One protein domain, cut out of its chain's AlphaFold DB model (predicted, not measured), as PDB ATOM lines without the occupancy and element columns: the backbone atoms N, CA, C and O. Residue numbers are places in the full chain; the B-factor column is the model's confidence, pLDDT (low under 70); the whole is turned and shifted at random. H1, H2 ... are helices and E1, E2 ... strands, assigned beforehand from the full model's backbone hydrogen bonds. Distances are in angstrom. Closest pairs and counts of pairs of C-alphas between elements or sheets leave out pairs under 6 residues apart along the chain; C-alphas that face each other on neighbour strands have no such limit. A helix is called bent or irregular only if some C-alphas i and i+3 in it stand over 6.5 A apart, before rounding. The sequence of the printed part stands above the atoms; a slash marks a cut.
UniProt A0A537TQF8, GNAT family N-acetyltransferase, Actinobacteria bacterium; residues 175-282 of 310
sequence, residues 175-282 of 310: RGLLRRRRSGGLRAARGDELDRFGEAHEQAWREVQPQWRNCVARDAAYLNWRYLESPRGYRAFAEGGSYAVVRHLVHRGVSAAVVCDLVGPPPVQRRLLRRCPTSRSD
ATOM      1  N   ARG A 175      32.590   0.062  13.978       65.00
ATOM      2  CA  ARG A 175      31.157  -0.119  13.659       65.00
ATOM      3  C   ARG A 175      30.397  -0.981  14.682       65.00
ATOM      4  O   ARG A 175      29.183  -0.872  14.794       65.00
ATOM      5  N   GLY A 176      31.095  -1.849  15.418       60.88
ATOM      6  CA  GLY A 176      30.504  -2.689  16.462       60.88
ATOM      7  C   GLY A 176      30.222  -1.935  17.762       60.88
ATOM      8  O   GLY A 176      29.310  -2.324  18.481       60.88
ATOM      9  N   LEU A 177      30.950  -0.844  18.033       60.41
ATOM     10  CA  LEU A 177      30.739  -0.003  19.219       60.41
ATOM     11  C   LEU A 177      29.424   0.779  19.154       60.41
ATOM     12  O   LEU A 177      28.803   1.016  20.183       60.41
ATOM     13  N   LEU A 178      28.978   1.130  17.943       60.66
ATOM     14  CA  LEU A 178      27.701   1.815  17.708       60.66
ATOM     15  C   LEU A 178      26.486   0.920  17.995       60.66
ATOM     16  O   LEU A 178      25.369   1.407  18.139       60.66
ATOM     17  N   ARG A 179      26.681  -0.401  18.084       62.28
ATOM     18  CA  ARG A 179      25.622  -1.366  18.383       62.28
ATOM     19  C   ARG A 179      25.754  -1.834  19.831       62.28
ATOM     20  O   ARG A 179      26.423  -2.834  20.089       62.28
ATOM     21  N   ARG A 180      25.070  -1.154  20.762       61.72
ATOM     22  CA  ARG A 180      24.861  -1.679  22.124       61.72
ATOM     23  C   ARG A 180      24.148  -3.027  22.020       61.72
ATOM     24  O   ARG A 180      23.066  -3.117  21.443       61.72
ATOM     25  N   ARG A 181      24.777  -4.087  22.524       65.81
ATOM     26  CA  ARG A 181      24.243  -5.453  22.497       65.81
ATOM     27  C   ARG A 181      24.565  -6.156  23.800       65.81
ATOM     28  O   ARG A 181      25.706  -6.158  24.252       65.81
ATOM     29  N   ARG A 182      23.539  -6.772  24.382       63.44
ATOM     30  CA  ARG A 182      23.633  -7.402  25.697       63.44
ATOM     31  C   ARG A 182      24.117  -8.855  25.669       63.44
ATOM     32  O   ARG A 182      24.374  -9.411  26.724       63.44
ATOM     33  N   SER A 183      24.332  -9.442  24.487       67.31
ATOM     34  CA  SER A 183      24.839 -10.812  24.343       67.31
ATOM     35  C   SER A 183      25.975 -10.945  23.321       67.31
ATOM     36  O   SER A 183      26.169 -10.112  22.425       67.31
ATOM     37  N   GLY A 184      26.771 -12.002  23.484       73.12
ATOM     38  CA  GLY A 184      27.916 -12.320  22.637       73.12
ATOM     39  C   GLY A 184      28.728 -13.495  23.179       73.12
ATOM     40  O   GLY A 184      28.301 -14.163  24.110       73.12
ATOM     41  N   GLY A 185      29.901 -13.722  22.598       79.56
ATOM     42  CA  GLY A 185      30.860 -14.730  23.048       79.56
ATOM     43  C   GLY A 185      32.258 -14.486  22.480       79.56
ATOM     44  O   GLY A 185      32.464 -13.553  21.696       79.56
ATOM     45  N   LEU A 186      33.229 -15.315  22.861       78.38
ATOM     46  CA  LEU A 186      34.540 -15.346  22.203       78.38
ATOM     47  C   LEU A 186      34.418 -16.064  20.850       78.38
ATOM     48  O   LEU A 186      33.746 -17.084  20.740       78.38
ATOM     49  N   ARG A 187      35.062 -15.539  19.806       76.38
ATOM     50  CA  ARG A 187      35.196 -16.251  18.519       76.38
ATOM     51  C   ARG A 187      36.136 -17.441  18.649       76.38
ATOM     52  O   ARG A 187      36.928 -17.463  19.577       76.38
ATOM     53  N   ALA A 188      36.135 -18.363  17.688       71.50
ATOM     54  CA  ALA A 188      37.240 -19.311  17.557       71.50
ATOM     55  C   ALA A 188      38.579 -18.553  17.470       71.50
ATOM     56  O   ALA A 188      38.680 -17.530  16.776       71.50
ATOM     57  N   ALA A 189      39.564 -19.005  18.239       69.56
ATOM     58  CA  ALA A 189      40.906 -18.444  18.233       69.56
ATOM     59  C   ALA A 189      41.696 -18.892  16.996       69.56
ATOM     60  O   ALA A 189      41.265 -19.762  16.243       69.56
ATOM     61  N   ARG A 190      42.858 -18.266  16.775       65.56
ATOM     62  CA  ARG A 190      43.849 -18.745  15.803       65.56
ATOM     63  C   ARG A 190      44.948 -19.490  16.563       65.56
ATOM     64  O   ARG A 190      45.715 -18.835  17.268       65.56
ATOM     65  N   GLY A 191      45.031 -20.806  16.379       68.00
ATOM     66  CA  GLY A 191      45.980 -21.691  17.065       68.00
ATOM     67  C   GLY A 191      45.339 -22.490  18.199       68.00
ATOM     68  O   GLY A 191      44.170 -22.269  18.526       68.00
ATOM     69  N   ASP A 192      46.124 -23.400  18.768       75.56
ATOM     70  CA  ASP A 192      45.660 -24.339  19.787       75.56
ATOM     71  C   ASP A 192      45.434 -23.638  21.131       75.56
ATOM     72  O   ASP A 192      46.205 -22.768  21.558       75.56
ATOM     73  N   GLU A 193      44.323 -23.986  21.773       88.44
ATOM     74  CA  GLU A 193      44.037 -23.582  23.145       88.44
ATOM     75  C   GLU A 193      44.862 -24.426  24.105       88.44
ATOM     76  O   GLU A 193      45.071 -25.615  23.878       88.44
ATOM     77  N   LEU A 194      45.322 -23.798  25.182       92.75
ATOM     78  CA  LEU A 194      46.001 -24.513  26.246       92.75
ATOM     79  C   LEU A 194      44.967 -25.312  27.044       92.75
ATOM     80  O   LEU A 194      44.042 -24.737  27.618       92.75
ATOM     81  N   ASP A 195      45.162 -26.621  27.086       94.00
ATOM     82  CA  ASP A 195      44.338 -27.591  27.803       94.00
ATOM     83  C   ASP A 195      44.778 -27.786  29.258       94.00
ATOM     84  O   ASP A 195      43.961 -28.164  30.099       94.00
ATOM     85  N   ARG A 196      46.050 -27.506  29.576       96.75
ATOM     86  CA  ARG A 196      46.584 -27.606  30.936       96.75
ATOM     87  C   ARG A 196      47.786 -26.696  31.187       96.75
ATOM     88  O   ARG A 196      48.759 -26.695  30.438       96.75
ATOM     89  N   PHE A 197      47.777 -25.988  32.315       98.06
ATOM     90  CA  PHE A 197      48.976 -25.327  32.830       98.06
ATOM     91  C   PHE A 197      49.914 -26.348  33.479       98.06
ATOM     92  O   PHE A 197      49.490 -27.204  34.255       98.06
ATOM     93  N   GLY A 198      51.202 -26.213  33.190       97.25
ATOM     94  CA  GLY A 198      52.268 -27.104  33.656       97.25
ATOM     95  C   GLY A 198      53.536 -26.336  34.018       97.25
ATOM     96  O   GLY A 198      53.548 -25.106  33.978       97.25
ATOM     97  N   GLU A 199      54.607 -27.065  34.322       96.81
ATOM     98  CA  GLU A 199      55.858 -26.515  34.866       96.81
ATOM     99  C   GLU A 199      56.458 -25.387  34.015       96.81
ATOM    100  O   GLU A 199      56.841 -24.354  34.555       96.81
ATOM    101  N   ALA A 200      56.444 -25.508  32.683       96.62
ATOM    102  CA  ALA A 200      56.940 -24.457  31.791       96.62
ATOM    103  C   ALA A 200      56.211 -23.109  31.978       96.62
ATOM    104  O   ALA A 200      56.819 -22.045  31.863       96.62
ATOM    105  N   HIS A 201      54.911 -23.145  32.285       96.88
ATOM    106  CA  HIS A 201      54.098 -21.948  32.506       96.88
ATOM    107  C   HIS A 201      54.374 -21.321  33.869       96.88
ATOM    108  O   HIS A 201      54.420 -20.098  34.005       96.88
ATOM    109  N   GLU A 202      54.583 -22.163  34.876       95.75
ATOM    110  CA  GLU A 202      54.982 -21.723  36.205       95.75
ATOM    111  C   GLU A 202      56.392 -21.126  36.195       95.75
ATOM    112  O   GLU A 202      56.625 -20.086  36.806       95.75
ATOM    113  N   GLN A 203      57.315 -21.717  35.439       95.44
ATOM    114  CA  GLN A 203      58.658 -21.182  35.255       95.44
ATOM    115  C   GLN A 203      58.626 -19.810  34.566       95.44
ATOM    116  O   GLN A 203      59.206 -18.854  35.079       95.44
ATOM    117  N   ALA A 204      57.860 -19.663  33.478       94.62
ATOM    118  CA  ALA A 204      57.675 -18.367  32.821       94.62
ATOM    119  C   ALA A 204      57.045 -17.317  33.757       94.62
ATOM    120  O   ALA A 204      57.395 -16.136  33.702       94.62
ATOM    121  N   TRP A 205      56.132 -17.735  34.642       93.19
ATOM    122  CA  TRP A 205      55.601 -16.883  35.704       93.19
ATOM    123  C   TRP A 205      56.701 -16.455  36.689       93.19
ATOM    124  O   TRP A 205      56.859 -15.259  36.944       93.19
ATOM    125  N   ARG A 206      57.501 -17.396  37.199       92.00
ATOM    126  CA  ARG A 206      58.597 -17.128  38.147       92.00
ATOM    127  C   ARG A 206      59.679 -16.214  37.573       92.00
ATOM    128  O   ARG A 206      60.296 -15.474  38.330       92.00
ATOM    129  N   GLU A 207      59.894 -16.224  36.263       92.19
ATOM    130  CA  GLU A 207      60.840 -15.323  35.593       92.19
ATOM    131  C   GLU A 207      60.347 -13.871  35.552       92.19
ATOM    132  O   GLU A 207      61.140 -12.938  35.702       92.19
ATOM    133  N   VAL A 208      59.039 -13.650  35.382       89.06
ATOM    134  CA  VAL A 208      58.464 -12.292  35.353       89.06
ATOM    135  C   VAL A 208      58.075 -11.778  36.738       89.06
ATOM    136  O   VAL A 208      58.039 -10.561  36.940       89.06
ATOM    137  N   GLN A 209      57.824 -12.670  37.704       87.69
ATOM    138  CA  GLN A 209      57.366 -12.309  39.048       87.69
ATOM    139  C   GLN A 209      58.240 -11.270  39.779       87.69
ATOM    140  O   GLN A 209      57.649 -10.447  40.475       87.69
ATOM    141  N   PRO A 210      59.590 -11.204  39.642       88.06
ATOM    142  CA  PRO A 210      60.389 -10.240  40.408       88.06
ATOM    143  C   PRO A 210      60.088  -8.787  40.019       88.06
ATOM    144  O   PRO A 210      60.338  -7.859  40.784       88.06
ATOM    145  N   GLN A 211      59.511  -8.578  38.833       86.19
ATOM    146  CA  GLN A 211      59.057  -7.266  38.377       86.19
ATOM    147  C   GLN A 211      57.744  -6.854  39.069       86.19
ATOM    148  O   GLN A 211      57.374  -5.679  39.057       86.19
ATOM    149  N   TRP A 212      57.001  -7.808  39.640       79.31
ATOM    150  CA  TRP A 212      55.654  -7.628  40.179       79.31
ATOM    151  C   TRP A 212      55.703  -7.730  41.709       79.31
ATOM    152  O   TRP A 212      55.513  -8.791  42.290       79.31
ATOM    153  N   ARG A 213      55.948  -6.590  42.369       71.38
ATOM    154  CA  ARG A 213      56.195  -6.506  43.824       71.38
ATOM    155  C   ARG A 213      55.095  -7.110  44.706       71.38
ATOM    156  O   ARG A 213      55.413  -7.686  45.734       71.38
ATOM    157  N   ASN A 214      53.825  -6.947  44.325       78.69
ATOM    158  CA  ASN A 214      52.668  -7.421  45.086       78.69
ATOM    159  C   ASN A 214      51.637  -8.001  44.113       78.69
ATOM    160  O   ASN A 214      50.976  -7.254  43.386       78.69
ATOM    161  N   CYS A 215      51.504  -9.321  44.061       88.81
ATOM    162  CA  CYS A 215      50.536  -9.981  43.188       88.81
ATOM    163  C   CYS A 215      50.149 -11.361  43.719       88.81
ATOM    164  O   CYS A 215      50.818 -11.913  44.587       88.81
ATOM    165  N   VAL A 216      49.060 -11.921  43.198       92.38
ATOM    166  CA  VAL A 216      48.657 -13.296  43.513       92.38
ATOM    167  C   VAL A 216      49.709 -14.271  42.979       92.38
ATOM    168  O   VAL A 216      50.169 -14.122  41.845       92.38
ATOM    169  N   ALA A 217      50.087 -15.255  43.794       92.81
ATOM    170  CA  ALA A 217      50.990 -16.328  43.403       92.81
ATOM    171  C   ALA A 217      50.285 -17.270  42.413       92.81
ATOM    172  O   ALA A 217      49.144 -17.672  42.641       92.81
ATOM    173  N   ARG A 218      50.962 -17.607  41.309       92.19
ATOM    174  CA  ARG A 218      50.399 -18.364  40.181       92.19
ATOM    175  C   ARG A 218      51.203 -19.633  39.907       92.19
ATOM    176  O   ARG A 218      51.936 -19.702  38.924       92.19
ATOM    177  N   ASP A 219      51.084 -20.624  40.781       93.12
ATOM    178  CA  ASP A 219      51.572 -21.963  40.448       93.12
ATOM    179  C   ASP A 219      50.627 -22.659  39.458       93.12
ATOM    180  O   ASP A 219      49.501 -22.208  39.211       93.12
ATOM    181  N   ALA A 220      51.089 -23.754  38.852       95.50
ATOM    182  CA  ALA A 220      50.294 -24.475  37.863       95.50
ATOM    183  C   ALA A 220      48.947 -24.953  38.441       95.50
ATOM    184  O   ALA A 220      47.927 -24.880  37.756       95.50
ATOM    185  N   ALA A 221      48.919 -25.390  39.706       95.62
ATOM    186  CA  ALA A 221      47.692 -25.806  40.385       95.62
ATOM    187  C   ALA A 221      46.674 -24.657  40.474       95.62
ATOM    188  O   ALA A 221      45.528 -24.812  40.050       95.62
ATOM    189  N   TYR A 222      47.104 -23.477  40.934       95.69
ATOM    190  CA  TYR A 222      46.256 -22.290  40.982       95.69
ATOM    191  C   TYR A 222      45.752 -21.889  39.594       95.69
ATOM    192  O   TYR A 222      44.580 -21.555  39.457       95.69
ATOM    193  N   LEU A 223      46.602 -21.911  38.564       97.25
ATOM    194  CA  LEU A 223      46.212 -21.510  37.209       97.25
ATOM    195  C   LEU A 223      45.161 -22.450  36.600       97.25
ATOM    196  O   LEU A 223      44.190 -21.969  36.011       97.25
ATOM    197  N   ASN A 224      45.325 -23.766  36.772       97.81
ATOM    198  CA  ASN A 224      44.350 -24.763  36.317       97.81
ATOM    199  C   ASN A 224      43.005 -24.571  37.028       97.81
ATOM    200  O   ASN A 224      42.000 -24.339  36.353       97.81
ATOM    201  N   TRP A 225      43.009 -24.514  38.365       97.25
ATOM    202  CA  TRP A 225      41.806 -24.248  39.156       97.25
ATOM    203  C   TRP A 225      41.146 -22.921  38.762       97.25
ATOM    204  O   TRP A 225      39.950 -22.848  38.479       97.25
ATOM    205  N   ARG A 226      41.923 -21.833  38.711       96.88
ATOM    206  CA  ARG A 226      41.393 -20.477  38.540       96.88
ATOM    207  C   ARG A 226      40.775 -20.260  37.165       96.88
ATOM    208  O   ARG A 226      39.843 -19.449  37.059       96.88
ATOM    209  N   TYR A 227      41.320 -20.902  36.135       96.62
ATOM    210  CA  TYR A 227      40.978 -20.626  34.745       96.62
ATOM    211  C   TYR A 227      40.351 -21.819  34.024       96.62
ATOM    212  O   TYR A 227      39.248 -21.657  33.509       96.62
ATOM    213  N   LEU A 228      40.998 -22.985  33.985       96.31
ATOM    214  CA  LEU A 228      40.548 -24.111  33.151       96.31
ATOM    215  C   LEU A 228      39.413 -24.913  33.794       96.31
ATOM    216  O   LEU A 228      38.481 -25.312  33.106       96.31
ATOM    217  N   GLU A 229      39.442 -25.073  35.115       96.38
ATOM    218  CA  GLU A 229      38.388 -25.754  35.881       96.38
ATOM    219  C   GLU A 229      37.224 -24.814  36.237       96.38
ATOM    220  O   GLU A 229      36.187 -25.234  36.748       96.38
ATOM    221  N   SER A 230      37.379 -23.514  35.972       95.56
ATOM    222  CA  SER A 230      36.381 -22.519  36.340       95.56
ATOM    223  C   SER A 230      35.154 -22.585  35.423       95.56
ATOM    224  O   SER A 230      35.287 -22.443  34.202       95.56
ATOM    225  N   PRO A 231      33.926 -22.596  35.975       94.44
ATOM    226  CA  PRO A 231      32.698 -22.565  35.175       94.44
ATOM    227  C   PRO A 231      32.453 -21.211  34.480       94.44
ATOM    228  O   PRO A 231      31.451 -21.018  33.796       94.44
ATOM    229  N   ARG A 232      33.365 -20.241  34.632       90.00
ATOM    230  CA  ARG A 232      33.261 -18.877  34.084       90.00
ATOM    231  C   ARG A 232      33.743 -18.744  32.630       90.00
ATOM    232  O   ARG A 232      33.823 -17.617  32.134       90.00
ATOM    233  N   GLY A 233      34.066 -19.851  31.955       89.44
ATOM    234  CA  GLY A 233      34.347 -19.883  30.514       89.44
ATOM    235  C   GLY A 233      35.614 -19.128  30.098       89.44
ATOM    236  O   GLY A 233      35.598 -18.366  29.124       89.44
ATOM    237  N   TYR A 234      36.697 -19.287  30.859       93.62
ATOM    238  CA  TYR A 234      38.009 -18.782  30.454       93.62
ATOM    239  C   TYR A 234      38.578 -19.610  29.304       93.62
ATOM    240  O   TYR A 234      38.252 -20.780  29.138       93.62
ATOM    241  N   ARG A 235      39.450 -18.986  28.514       92.75
ATOM    242  CA  ARG A 235      40.227 -19.638  27.458       92.75
ATOM    243  C   ARG A 235      41.680 -19.225  27.585       92.75
ATOM    244  O   ARG A 235      41.962 -18.030  27.725       92.75
ATOM    245  N   ALA A 236      42.575 -20.200  27.547       94.38
ATOM    246  CA  ALA A 236      44.009 -20.001  27.686       94.38
ATOM    247  C   ALA A 236      44.731 -20.301  26.367       94.38
ATOM    248  O   ALA A 236      44.307 -21.148  25.586       94.38
ATOM    249  N   PHE A 237      45.821 -19.582  26.118       93.31
ATOM    250  CA  PHE A 237      46.666 -19.713  24.931       93.31
ATOM    251  C   PHE A 237      48.119 -19.685  25.363       93.31
ATOM    252  O   PHE A 237      48.466 -18.854  26.203       93.31
ATOM    253  N   ALA A 238      48.956 -20.522  24.755       93.50
ATOM    254  CA  ALA A 238      50.373 -20.601  25.081       93.50
ATOM    255  C   ALA A 238      51.282 -20.452  23.851       93.50
ATOM    256  O   ALA A 238      50.895 -20.694  22.705       93.50
ATOM    257  N   GLU A 239      52.512 -20.012  24.102       92.62
ATOM    258  CA  GLU A 239      53.636 -20.044  23.167       92.62
ATOM    259  C   GLU A 239      54.898 -20.362  23.984       92.62
ATOM    260  O   GLU A 239      55.446 -19.493  24.667       92.62
ATOM    261  N   GLY A 240      55.316 -21.633  23.977       91.69
ATOM    262  CA  GLY A 240      56.258 -22.145  24.976       91.69
ATOM    263  C   GLY A 240      55.646 -22.063  26.381       91.69
ATOM    264  O   GLY A 240      54.471 -22.362  26.552       91.69
ATOM    265  N   GLY A 241      56.415 -21.607  27.374       94.31
ATOM    266  CA  GLY A 241      55.899 -21.349  28.728       94.31
ATOM    267  C   GLY A 241      55.096 -20.047  28.875       94.31
ATOM    268  O   GLY A 241      54.415 -19.848  29.875       94.31
ATOM    269  N   SER A 242      55.148 -19.135  27.897       95.44
ATOM    270  CA  SER A 242      54.381 -17.881  27.952       95.44
ATOM    271  C   SER A 242      52.905 -18.136  27.671       95.44
ATOM    272  O   SER A 242      52.581 -18.954  26.812       95.44
ATOM    273  N   TYR A 243      52.007 -17.396  28.322       95.69
ATOM    274  CA  TYR A 243      50.571 -17.618  28.180       95.69
ATOM    275  C   TYR A 243      49.724 -16.349  28.275       95.69
ATOM    276  O   TYR A 243      50.127 -15.325  28.825       95.69
ATOM    277  N   ALA A 244      48.512 -16.433  27.735       95.75
ATOM    278  CA  ALA A 244      47.464 -15.436  27.888       95.75
ATOM    279  C   ALA A 244      46.144 -16.120  28.233       95.75
ATOM    280  O   ALA A 244      45.772 -17.111  27.605       95.75
ATOM    281  N   VAL A 245      45.409 -15.553  29.185       95.88
ATOM    282  CA  VAL A 245      44.065 -16.003  29.543       95.88
ATOM    283  C   VAL A 245      43.073 -14.909  29.212       95.88
ATOM    284  O   VAL A 245      43.244 -13.753  29.605       95.88
ATOM    285  N   VAL A 246      42.006 -15.272  28.513       94.12
ATOM    286  CA  VAL A 246      40.916 -14.361  28.179       94.12
ATOM    287  C   VAL A 246      39.574 -14.941  28.582       94.12
ATOM    288  O   VAL A 246      39.386 -16.152  28.643       94.12
ATOM    289  N   ARG A 247      38.602 -14.061  28.799       92.50
ATOM    290  CA  ARG A 247      37.193 -14.444  28.901       92.50
ATOM    291  C   ARG A 247      36.307 -13.473  28.144       92.50
ATOM    292  O   ARG A 247      36.691 -12.325  27.903       92.50
ATOM    293  N   HIS A 248      35.100 -13.908  27.818       90.44
ATOM    294  CA  HIS A 248      34.053 -12.996  27.373       90.44
ATOM    295  C   HIS A 248      33.366 -12.343  28.570       90.44
ATOM    296  O   HIS A 248      33.154 -12.969  29.605       90.44
ATOM    297  N   LEU A 249      33.027 -11.066  28.425       87.00
ATOM    298  CA  LEU A 249      32.070 -10.395  29.291       87.00
ATOM    299  C   LEU A 249      31.340  -9.294  28.532       87.00
ATOM    300  O   LEU A 249      31.822  -8.787  27.518       87.00
ATOM    301  N   VAL A 250      30.191  -8.884  29.053       83.06
ATOM    302  CA  VAL A 250      29.479  -7.700  28.573       83.06
ATOM    303  C   VAL A 250      29.722  -6.563  29.558       83.06
ATOM    304  O   VAL A 250      29.311  -6.624  30.714       83.06
ATOM    305  N   HIS A 251      30.407  -5.515  29.102       78.75
ATOM    306  CA  HIS A 251      30.680  -4.317  29.894       78.75
ATOM    307  C   HIS A 251      29.908  -3.135  29.312       78.75
ATOM    308  O   HIS A 251      30.121  -2.784  28.155       78.75
ATOM    309  N   ARG A 252      29.002  -2.526  30.092       77.06
ATOM    310  CA  ARG A 252      28.169  -1.381  29.655       77.06
ATOM    311  C   ARG A 252      27.450  -1.626  28.314       77.06
ATOM    312  O   ARG A 252      27.432  -0.777  27.427       77.06
ATOM    313  N   GLY A 253      26.902  -2.833  28.141       78.56
ATOM    314  CA  GLY A 253      26.224  -3.243  26.904       78.56
ATOM    315  C   GLY A 253      27.156  -3.449  25.704       78.56
ATOM    316  O   GLY A 253      26.685  -3.483  24.568       78.56
ATOM    317  N   VAL A 254      28.466  -3.562  25.935       80.88
ATOM    318  CA  VAL A 254      29.470  -3.860  24.911       80.88
ATOM    319  C   VAL A 254      30.064  -5.236  25.180       80.88
ATOM    320  O   VAL A 254      30.656  -5.489  26.228       80.88
ATOM    321  N   SER A 255      29.920  -6.130  24.205       83.81
ATOM    322  CA  SER A 255      30.550  -7.448  24.222       83.81
ATOM    323  C   SER A 255      32.072  -7.314  24.101       83.81
ATOM    324  O   SER A 255      32.577  -6.902  23.055       83.81
ATOM    325  N   ALA A 256      32.815  -7.727  25.123       85.94
ATOM    326  CA  ALA A 256      34.263  -7.580  25.222       85.94
ATOM    327  C   ALA A 256      34.962  -8.925  25.462       85.94
ATOM    328  O   ALA A 256      34.442  -9.802  26.149       85.94
ATOM    329  N   ALA A 257      36.155  -9.073  24.886       89.50
ATOM    330  CA  ALA A 257      37.128 -10.062  25.328       89.50
ATOM    331  C   ALA A 257      38.043  -9.363  26.335       89.50
ATOM    332  O   ALA A 257      38.597  -8.305  26.029       89.50
ATOM    333  N   VAL A 258      38.160  -9.918  27.535       91.00
ATOM    334  CA  VAL A 258      38.971  -9.347  28.610       91.00
ATOM    335  C   VAL A 258      40.145 -10.256  28.877       91.00
ATOM    336  O   VAL A 258      39.957 -11.444  29.120       91.00
ATOM    337  N   VAL A 259      41.341  -9.673  28.818       93.81
ATOM    338  CA  VAL A 259      42.587 -10.321  29.223       93.81
ATOM    339  C   VAL A 259      42.589 -10.390  30.743       93.81
ATOM    340  O   VAL A 259      42.528  -9.361  31.412       93.81
ATOM    341  N   CYS A 260      42.575 -11.607  31.270       93.94
ATOM    342  CA  CYS A 260      42.556 -11.889  32.701       93.94
ATOM    343  C   CYS A 260      43.953 -12.186  33.237       93.94
ATOM    344  O   CYS A 260      44.234 -11.837  34.379       93.94
ATOM    345  N   ASP A 261      44.815 -12.768  32.403       94.44
ATOM    346  CA  ASP A 261      46.226 -12.976  32.706       94.44
ATOM    347  C   ASP A 261      47.071 -12.906  31.432       94.44
ATOM    348  O   ASP A 261      46.575 -13.200  30.338       94.44
ATOM    349  N   LEU A 262      48.329 -12.497  31.569       94.62
ATOM    350  CA  LEU A 262      49.276 -12.381  30.461       94.62
ATOM    351  C   LEU A 262      50.711 -12.449  30.988       94.62
ATOM    352  O   LEU A 262      51.178 -11.523  31.649       94.62
ATOM    353  N   VAL A 263      51.412 -13.527  30.652       95.12
ATOM    354  CA  VAL A 263      52.763 -13.832  31.132       95.12
ATOM    355  C   VAL A 263      53.671 -14.177  29.955       95.12
ATOM    356  O   VAL A 263      53.263 -14.844  29.007       95.12
ATOM    357  N   GLY A 264      54.911 -13.692  30.012       93.56
ATOM    358  CA  GLY A 264      55.927 -13.861  28.973       93.56
ATOM    359  C   GLY A 264      56.624 -12.545  28.621       93.56
ATOM    360  O   GLY A 264      56.197 -11.483  29.079       93.56
ATOM    361  N   PRO A 265      57.679 -12.561  27.793       91.94
ATOM    362  CA  PRO A 265      58.364 -11.345  27.373       91.94
ATOM    363  C   PRO A 265      57.501 -10.519  26.392       91.94
ATOM    364  O   PRO A 265      56.701 -11.089  25.639       91.94
ATOM    365  N   PRO A 266      57.667  -9.180  26.321       92.38
ATOM    366  CA  PRO A 266      56.794  -8.304  25.530       92.38
ATOM    367  C   PRO A 266      56.579  -8.706  24.054       92.38
ATOM    368  O   PRO A 266      55.451  -8.570  23.567       92.38
ATOM    369  N   PRO A 267      57.583  -9.221  23.309       93.31
ATOM    370  CA  PRO A 267      57.362  -9.701  21.942       93.31
ATOM    371  C   PRO A 267      56.387 -10.884  21.861       93.31
ATOM    372  O   PRO A 267      55.533 -10.905  20.972       93.31
ATOM    373  N   VAL A 268      56.475 -11.833  22.800       92.81
ATOM    374  CA  VAL A 268      55.594 -13.012  22.870       92.81
ATOM    375  C   VAL A 268      54.196 -12.597  23.322       92.81
ATOM    376  O   VAL A 268      53.213 -12.960  22.679       92.81
ATOM    377  N   GLN A 269      54.091 -11.727  24.332       93.19
ATOM    378  CA  GLN A 269      52.809 -11.162  24.772       93.19
ATOM    379  C   GLN A 269      52.031 -10.525  23.610       93.19
ATOM    380  O   GLN A 269      50.833 -10.754  23.444       93.19
ATOM    381  N   ARG A 270      52.708  -9.755  22.747       92.12
ATOM    382  CA  ARG A 270      52.086  -9.141  21.559       92.12
ATOM    383  C   ARG A 270      51.567 -10.178  20.564       92.12
ATOM    384  O   ARG A 270      50.542  -9.920  19.929       92.12
ATOM    385  N   ARG A 271      52.257 -11.309  20.388       91.00
ATOM    386  CA  ARG A 271      51.802 -12.408  19.519       91.00
ATOM    387  C   ARG A 271      50.615 -13.142  20.131       91.00
ATOM    388  O   ARG A 271      49.609 -13.297  19.442       91.00
ATOM    389  N   LEU A 272      50.676 -13.475  21.420       91.56
ATOM    390  CA  LEU A 272      49.569 -14.081  22.163       91.56
ATOM    391  C   LEU A 272      48.304 -13.219  22.078       91.56
ATOM    392  O   LEU A 272      47.259 -13.701  21.655       91.56
ATOM    393  N   LEU A 273      48.408 -11.909  22.320       89.31
ATOM    394  CA  LEU A 273      47.277 -10.980  22.198       89.31
ATOM    395  C   LEU A 273      46.678 -10.909  20.782       89.31
ATOM    396  O   LEU A 273      45.500 -10.590  20.635       89.31
ATOM    397  N   ARG A 274      47.466 -11.180  19.732       84.69
ATOM    398  CA  ARG A 274      46.969 -11.258  18.344       84.69
ATOM    399  C   ARG A 274      46.276 -12.590  18.042       84.69
ATOM    400  O   ARG A 274      45.430 -12.615  17.150       84.69
ATOM    401  N   ARG A 275      46.639 -13.666  18.747       79.75
ATOM    402  CA  ARG A 275      46.000 -14.992  18.660       79.75
ATOM    403  C   ARG A 275      44.712 -15.063  19.473       79.75
ATOM    404  O   ARG A 275      43.779 -15.753  19.059       79.75
ATOM    405  N   CYS A 276      44.655 -14.317  20.580       78.94
ATOM    406  CA  CYS A 276      43.507 -14.288  21.468       78.94
ATOM    407  C   CYS A 276      42.209 -14.004  20.696       78.94
ATOM    408  O   CYS A 276      42.136 -13.072  19.882       78.94
ATOM    409  N   PRO A 277      41.155 -14.785  20.963       73.19
ATOM    410  CA  PRO A 277      39.886 -14.642  20.293       73.19
ATOM    411  C   PRO A 277      39.282 -13.278  20.603       73.19
ATOM    412  O   PRO A 277      39.258 -12.797  21.736       73.19
ATOM    413  N   THR A 278      38.747 -12.656  19.563       71.62
ATOM    414  CA  THR A 278      38.012 -11.400  19.704       71.62
ATOM    415  C   THR A 278      36.566 -11.707  20.076       71.62
ATOM    416  O   THR A 278      36.042 -12.768  19.732       71.62
ATOM    417  N   SER A 279      35.892 -10.795  20.773       61.03
ATOM    418  CA  SER A 279      34.471 -10.975  21.062       61.03
ATOM    419  C   SER A 279      33.624 -10.851  19.782       61.03
ATOM    420  O   SER A 279      33.935 -10.101  18.848       61.03
ATOM    421  N   ARG A 280      32.520 -11.595  19.713       64.25
ATOM    422  CA  ARG A 280      31.460 -11.438  18.710       64.25
ATOM    423  C   ARG A 280      30.145 -11.198  19.431       64.25
ATOM    424  O   ARG A 280      29.794 -11.967  20.313       64.25
ATOM    425  N   SER A 281      29.421 -10.158  19.036       57.88
ATOM    426  CA  SER A 281      28.034  -9.987  19.455       57.88
ATOM    427  C   SER A 281      27.135 -10.934  18.664       57.88
ATOM    428  O   SER A 281      27.283 -11.055  17.444       57.88
ATOM    429  N   ASP A 282      26.218 -11.609  19.348       56.84
ATOM    430  CA  ASP A 282      25.170 -12.398  18.698       56.84
ATOM    431  C   ASP A 282      23.863 -11.582  18.645       56.84
ATOM    432  O   ASP A 282      23.695 -10.602  19.371       56.84
TER     433      ASP A 282
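Overview. This is residues 175 to 282 of the 310 residues of the protein "GNAT family N-acetyltransferase" of Actinobacteria bacterium (UniProt A0A537TQF8). Look first for a strongly twisted sheet of three strands running through the middle, with H3 packed on one face and H1 and H2 on the other, H1 crossing the end where E3 begins and E4 ends. At the far end E3 and E4 make a long hairpin, and the short strands E1 and E5 pair with each other on it, while residues 210 to 216, of which 210 and 211 belong to H1, stick out. The printed part has 108 residues, with three named helices and five named strands in the order E1 H1 H2 E2 E3 E4 H3 E5; the large sheet runs E2 E3 E4, antiparallel, and the class is mixed. It is compact, with a radius of gyration of the C-alphas of 14.6 A and spans of 42 by 29 by 29 A.

Along the chain. Find C-alpha 242 at (54.381, -17.881, 27.952); from there E3, residues 242 to 251, runs 27.4 A and bends by 53 degrees at residue 248. Beside it are E2, residues 234 to 239, 17.3 A, and E4, residues 254 to 263, 26.1 A, ending at (52.763, -13.832, 31.132). H1, residues 199 to 211, begins at (55.858, -26.515, 34.866) and is 19.8 A long; it is irregular, with C-alphas 207 and 210 7.0 A apart. H2 holds residues 220 to 228, 10.8 A, and H3 residues 266 to 275, 14.4 A. E1 is residues 184 to 186, and E5 residues 279 to 281.

Arrangement. Start at the meander E2 E3 E4, each strand the antiparallel neighbour of the one before. In the hairpin of E2 and E3, N 237 and O 244 are 2.9 A apart, within hydrogen-bond range; in that of E3 and E4, N 247 and O 258 are 3.0 A apart. Helices on both faces give three layers. H3 is over E3, slantwise to the strands at 50 degrees on the local plane; its closest C-alphas to E3 are Leu 272 and Ala 244, 6.2 A. On the opposite face H2 runs along the strands, with the C-alphas of Tyr 227 and Tyr 234 of E2 5.5 A apart. On the same face as H2, H1 runs across the strands, its height over the sheet 5.7 A. H1, with residues 199 to 202 alone, only just touches H2, with 3 pairs of C-alphas within 8 A; the closest are Glu 202 and Ala 220, 5.7 A. E1 and E5 are antiparallel, N 185 and O 280 being 2.9 A apart, and the closest C-alphas of E5 and E4 are Ser 279 and Ala 257, 5.1 A. Every O i to N i+4 pair is within hydrogen-bond range in H2 and H3, and 7 of 9 in H1.

Size, cuts and confidence. The two C-alphas farthest apart, Leu 178 and Glu 199, are 43.5 A from each other. The printed part has no cut, and the link from E1 to H1, 12 residues, is long. Look for pLDDT under 70 at residues 175 to 183, 189 to 191 and 279 to 282; the mean of the printed part is 86.0.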